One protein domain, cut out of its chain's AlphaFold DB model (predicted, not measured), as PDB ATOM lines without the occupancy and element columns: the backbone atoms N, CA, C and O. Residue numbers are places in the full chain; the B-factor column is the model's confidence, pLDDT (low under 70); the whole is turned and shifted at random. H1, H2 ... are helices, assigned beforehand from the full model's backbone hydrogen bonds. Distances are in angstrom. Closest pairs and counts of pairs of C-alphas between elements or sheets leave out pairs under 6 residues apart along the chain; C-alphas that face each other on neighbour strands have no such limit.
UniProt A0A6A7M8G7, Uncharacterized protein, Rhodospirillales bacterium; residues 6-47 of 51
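AT A GLANCE: This is residues 6 to 47 of the 51 residues of an uncharacterized protein of Rhodospirillales bacterium (UniProt A0A6A7M8G7). Two short helices, H1 and H2, meet near their last residues and make a corner, and the long link between them, residues 17 to 35, swings away from H1 and folds back to the start of H2 as a wide loop. The printed part has 42 residues, with two named helices, H1 then H2, and no named strand; the class is all helix. It is only just compact, close to loose, with a radius of gyration of the C-alphas of 10.7 A and spans of 28 by 19 by 15 A.

HOW THE PARTS SIT: H1, residues 6 to 16, touches H2, residues 36 to 45; their closest C-alphas, those of Ala 14 and Met 43, are 6.0 A apart. Their lines are only just about perpendicular, at 71 degrees. In H1 and H2 every O i to N i+4 pair is within hydrogen-bond range.

IN THESE COORDINATES: H1 measures 15.3 A from C-alpha 6 at (259.418, 189.528, 209.704) to C-alpha 16. H2 measures 14.2 A and ends with C-alpha 45 at (257.470, 203.690, 208.123).

THE WHOLE: The two C-alphas farthest apart, those of Gly 19 and Arg 33, are 29.7 A apart. The link from H1 to H2 is long, with 19 residues. The printed part has no cut, and no printed residue is under 70 in pLDDT.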
ATOM      1  N   ALA A   6     258.652 188.346 210.073       88.69
ATOM      2  CA  ALA A   6     259.418 189.528 209.704       88.69
ATOM      3  C   ALA A   6     258.736 190.852 210.091       88.69
ATOM      4  O   ALA A   6     259.418 191.728 210.612       88.69
ATOM      5  N   SER A   7     257.417 191.009 209.894       91.94
ATOM      6  CA  SER A   7     256.726 192.259 210.264       91.94
ATOM      7  C   SER A   7     256.833 192.504 211.764       91.94
ATOM      8  O   SER A   7     257.264 193.578 212.174       91.94
ATOM      9  N   ARG A   8     256.570 191.468 212.569       93.38
ATOM     10  CA  ARG A   8     256.596 191.567 214.032       93.38
ATOM     11  C   ARG A   8     257.968 191.931 214.560       93.38
ATOM     12  O   ARG A   8     258.098 192.722 215.491       93.38
ATOM     13  N   THR A   9     259.000 191.323 213.979       94.62
ATOM     14  CA  THR A   9     260.385 191.642 214.316       94.62
ATOM     15  C   THR A   9     260.698 193.094 213.982       94.62
ATOM     16  O   THR A   9     261.280 193.781 214.815       94.62
ATOM     17  N   LEU A  10     260.288 193.583 212.810       94.88
ATOM     18  CA  LEU A  10     260.515 194.973 212.421       94.88
ATOM     19  C   LEU A  10     259.770 195.957 213.337       94.88
ATOM     20  O   LEU A  10     260.353 196.957 213.747       94.88
ATOM     21  N   ASP A  11     258.534 195.651 213.727       96.25
ATOM     22  CA  ASP A  11     257.759 196.481 214.656       96.25
ATOM     23  C   ASP A  11     258.412 196.532 216.045       96.25
ATOM     24  O   ASP A  11     258.551 197.601 216.645       96.25
ATOM     25  N   LEU A  12     258.884 195.384 216.542       95.50
ATOM     26  CA  LEU A  12     259.613 195.306 217.807       95.50
ATOM     27  C   LEU A  12     260.904 196.131 217.770       95.50
ATOM     28  O   LEU A  12     261.167 196.889 218.704       95.50
ATOM     29  N   LEU A  13     261.702 196.001 216.708       96.44
ATOM     30  CA  LEU A  13     262.931 196.778 216.547       96.44
ATOM     31  C   LEU A  13     262.619 198.278 216.483       96.44
ATOM     32  O   LEU A  13     263.236 199.060 217.203       96.44
ATOM     33  N   ALA A  14     261.603 198.694 215.727       97.19
ATOM     34  CA  ALA A  14     261.197 200.095 215.684       97.19
ATOM     35  C   ALA A  14     260.818 200.629 217.079       97.19
ATOM     36  O   ALA A  14     261.224 201.730 217.452       97.19
ATOM     37  N   ILE A  15     260.119 199.839 217.898       97.44
ATOM     38  CA  ILE A  15     259.796 200.213 219.283       97.44
ATOM     39  C   ILE A  15     261.052 200.335 220.153       97.44
ATOM     40  O   ILE A  15     261.189 201.319 220.881       97.44
ATOM     41  N   LEU A  16     261.963 199.362 220.074       97.56
ATOM     42  CA  LEU A  16     263.188 199.338 220.876       97.56
ATOM     43  C   LEU A  16     264.146 200.485 220.543       97.56
ATOM     44  O   LEU A  16     264.809 200.981 221.450       97.56
ATOM     45  N   SER A  17     264.179 200.942 219.286       97.19
ATOM     46  CA  SER A  17     265.063 202.038 218.847       97.19
ATOM     47  C   SER A  17     264.866 203.340 219.633       97.19
ATOM     48  O   SER A  17     265.777 204.150 219.738       97.19
ATOM     49  N   ARG A  18     263.693 203.537 220.255       96.00
ATOM     50  CA  ARG A  18     263.421 204.709 221.102       96.00
ATOM     51  C   ARG A  18     264.090 204.651 222.477       96.00
ATOM     52  O   ARG A  18     264.148 205.672 223.153       96.00
ATOM     53  N   GLY A  19     264.510 203.467 222.923       96.88
ATOM     54  CA  GLY A  19     265.091 203.242 224.249       96.88
ATOM     55  C   GLY A  19     266.549 202.786 224.235       96.88
ATOM     56  O   GLY A  19     267.175 202.776 225.292       96.88
ATOM     57  N   ALA A  20     267.081 202.391 223.078       95.88
ATOM     58  CA  ALA A  20     268.465 201.965 222.926       95.88
ATOM     59  C   ALA A  20     268.948 202.147 221.485       95.88
ATOM     60  O   ALA A  20     268.208 201.875 220.539       95.88
ATOM     61  N   ASP A  21     270.224 202.505 221.343       95.44
ATOM     62  CA  ASP A  21     270.897 202.574 220.050       95.44
ATOM     63  C   ASP A  21     271.401 201.190 219.629       95.44
ATOM     64  O   ASP A  21     272.102 200.500 220.374       95.44
ATOM     65  N   PHE A  22     271.068 200.778 218.407       94.12
ATOM     66  CA  PHE A  22     271.586 199.557 217.796       94.12
ATOM     67  C   PHE A  22     271.597 199.666 216.272       94.12
ATOM     68  O   PHE A  22     270.850 200.429 215.663       94.12
ATOM     69  N   SER A  23     272.457 198.868 215.643       91.38
ATOM     70  CA  SER A  23     272.526 198.761 214.186       91.38
ATOM     71  C   SER A  23     271.661 197.604 213.689       91.38
ATOM     72  O   SER A  23     271.734 196.498 214.225       91.38
ATOM     73  N   VAL A  24     270.876 197.838 212.636       89.25
ATOM     74  CA  VAL A  24     270.126 196.794 211.919       89.25
ATOM     75  C   VAL A  24     270.496 196.844 210.440       89.25
ATOM     76  O   VAL A  24     270.544 197.920 209.844       89.25
ATOM     77  N   GLY A  25     270.738 195.677 209.844       87.31
ATOM     78  CA  GLY A  25     271.054 195.531 208.425       87.31
ATOM     79  C   GLY A  25     272.420 194.896 208.183       87.31
ATOM     80  O   GLY A  25     272.953 194.185 209.034       87.31
ATOM     81  N   CYS A  26     272.969 195.132 206.993       87.94
ATOM     82  CA  CYS A  26     274.280 194.630 206.593       87.94
ATOM     83  C   CYS A  26     275.370 195.679 206.850       87.94
ATOM     84  O   CYS A  26     275.154 196.868 206.628       87.94
ATOM     85  N   TYR A  27     276.565 195.225 207.231       84.50
ATOM     86  CA  TYR A  27     277.759 196.063 207.416       84.50
ATOM     87  C   TYR A  27     278.587 196.185 206.128       84.50
ATOM     88  O   TYR A  27     279.816 196.169 206.156       84.50
ATOM     89  N   CYS A  28     277.915 196.220 204.978       88.19
ATOM     90  CA  CYS A  28     278.585 196.384 203.696       88.19
ATOM     91  C   CYS A  28     279.212 197.781 203.617       88.19
ATOM     92  O   CYS A  28     278.581 198.763 203.995       88.19
ATOM     93  N   GLU A  29     280.430 197.858 203.088       86.62
ATOM     94  CA  GLU A  29     281.123 199.131 202.845       86.62
ATOM     95  C   GLU A  29     280.396 199.996 201.803       86.62
ATOM     96  O   GLU A  29     280.355 201.215 201.919       86.62
ATOM     97  N   ASP A  30     279.790 199.347 200.806       87.06
ATOM     98  CA  ASP A  30     279.053 199.999 199.726       87.06
ATOM     99  C   ASP A  30     277.555 199.712 199.869       87.06
ATOM    100  O   ASP A  30     277.113 198.562 199.747       87.06
ATOM    101  N   GLU A  31     276.780 200.769 200.122       83.25
ATOM    102  CA  GLU A  31     275.333 200.697 200.313       83.25
ATOM    103  C   GLU A  31     274.604 200.213 199.052       83.25
ATOM    104  O   GLU A  31     273.618 199.489 199.175       83.25
ATOM    105  N   ALA A  32     275.133 200.490 197.852       86.56
ATOM    106  CA  ALA A  32     274.544 200.036 196.590       86.56
ATOM    107  C   ALA A  32     274.575 198.506 196.430       86.56
ATOM    108  O   ALA A  32     273.883 197.951 195.575       86.56
ATOM    109  N   ARG A  33     275.361 197.807 197.258       87.50
ATOM    110  CA  ARG A  33     275.470 196.342 197.267       87.50
ATOM    111  C   ARG A  33     274.654 195.678 198.376       87.50
ATOM    112  O   ARG A  33     274.805 194.476 198.590       87.50
ATOM    113  N   CYS A  34     273.813 196.418 199.098       88.62
ATOM    114  CA  CYS A  34     273.018 195.869 200.194       88.62
ATOM    115  C   CYS A  34     271.594 196.435 200.249       88.62
ATOM    116  O   CYS A  34     271.262 197.426 199.613       88.62
ATOM    117  N   HIS A  35     270.738 195.811 201.061       86.94
ATOM    118  CA  HIS A  35     269.340 196.222 201.241       86.94
ATOM    119  C   HIS A  35     269.155 197.234 202.385       86.94
ATOM    120  O   HIS A  35     268.068 197.329 202.958       86.94
ATOM    121  N   ARG A  36     270.216 197.951 202.784       89.19
ATOM    122  CA  ARG A  36     270.159 198.860 203.938       89.19
ATOM    123  C   ARG A  36     269.187 200.014 203.704       89.19
ATOM    124  O   ARG A  36     268.473 200.368 204.637       89.19
ATOM    125  N   SER A  37     269.112 200.535 202.482       88.94
ATOM    126  CA  SER A  37     268.152 201.574 202.093       88.94
ATOM    127  C   SER A  37     266.706 201.112 202.302       88.94
ATOM    128  O   SER A  37     265.954 201.759 203.024       88.94
ATOM    129  N   VAL A  38     266.361 199.925 201.795       90.94
ATOM    130  CA  VAL A  38     265.031 199.312 201.966       90.94
ATOM    131  C   VAL A  38     264.705 199.085 203.442       90.94
ATOM    132  O   VAL A  38     263.608 199.384 203.902       90.94
ATOM    133  N   LEU A  39     265.660 198.572 204.222       92.31
ATOM    134  CA  LEU A  39     265.447 198.368 205.653       92.31
ATOM    135  C   LEU A  39     265.249 199.698 206.393       92.31
ATOM    136  O   LEU A  39     264.406 199.776 207.286       92.31
ATOM    137  N   LYS A  40     265.999 200.740 206.020       92.44
ATOM    138  CA  LYS A  40     265.859 202.086 206.586       92.44
ATOM    139  C   LYS A  40     264.466 202.652 206.312       92.44
ATOM    140  O   LYS A  40     263.852 203.180 207.234       92.44
ATOM    141  N   GLU A  41     263.954 202.489 205.094       94.56
ATOM    142  CA  GLU A  41     262.590 202.883 204.718       94.56
ATOM    143  C   GLU A  41     261.540 202.135 205.550       94.56
ATOM    144  O   GLU A  41     260.715 202.767 206.207       94.56
ATOM    145  N   LEU A  42     261.634 200.803 205.640       94.88
ATOM    146  CA  LEU A  42     260.703 199.986 206.433       94.88
ATOM    147  C   LEU A  42     260.704 200.347 207.927       94.88
ATOM    148  O   LEU A  42     259.658 200.309 208.580       94.88
ATOM    149  N   MET A  43     261.872 200.675 208.485       95.88
ATOM    150  CA  MET A  43     262.005 201.138 209.870       95.88
ATOM    151  C   MET A  43     261.401 202.531 210.062       95.88
ATOM    152  O   MET A  43     260.712 202.763 211.057       95.88
ATOM    153  N   ALA A  44     261.608 203.442 209.107       96.12
ATOM    154  CA  ALA A  44     261.036 204.784 209.143       96.12
ATOM    155  C   ALA A  44     259.500 204.747 209.080       96.12
ATOM    156  O   ALA A  44     258.842 205.403 209.884       96.12
ATOM    157  N   GLU A  45     258.923 203.913 208.210       97.00
ATOM    158  CA  GLU A  45     257.470 203.690 208.123       97.00
ATOM    159  C   GLU A  45     256.857 203.204 209.447       97.00
ATOM    160  O   GLU A  45     255.697 203.485 209.744       97.00
ATOM    161  N   ARG A  46     257.641 202.497 210.266       96.25
ATOM    162  CA  ARG A  46     257.233 201.959 211.576       96.25
ATOM    163  C   ARG A  46     257.507 202.909 212.740       96.25
ATOM    164  O   ARG A  46     257.238 202.563 213.890       96.25
ATOM    165  N   GLY A  47     258.038 204.100 212.462       96.62
ATOM    166  CA  GLY A  47     258.344 205.106 213.477       96.62
ATOM    167  C   GLY A  47     259.563 204.762 214.337       96.62
ATOM    168  O   GLY A  47     259.582 205.092 215.526       96.62
TER     169      GLY A  47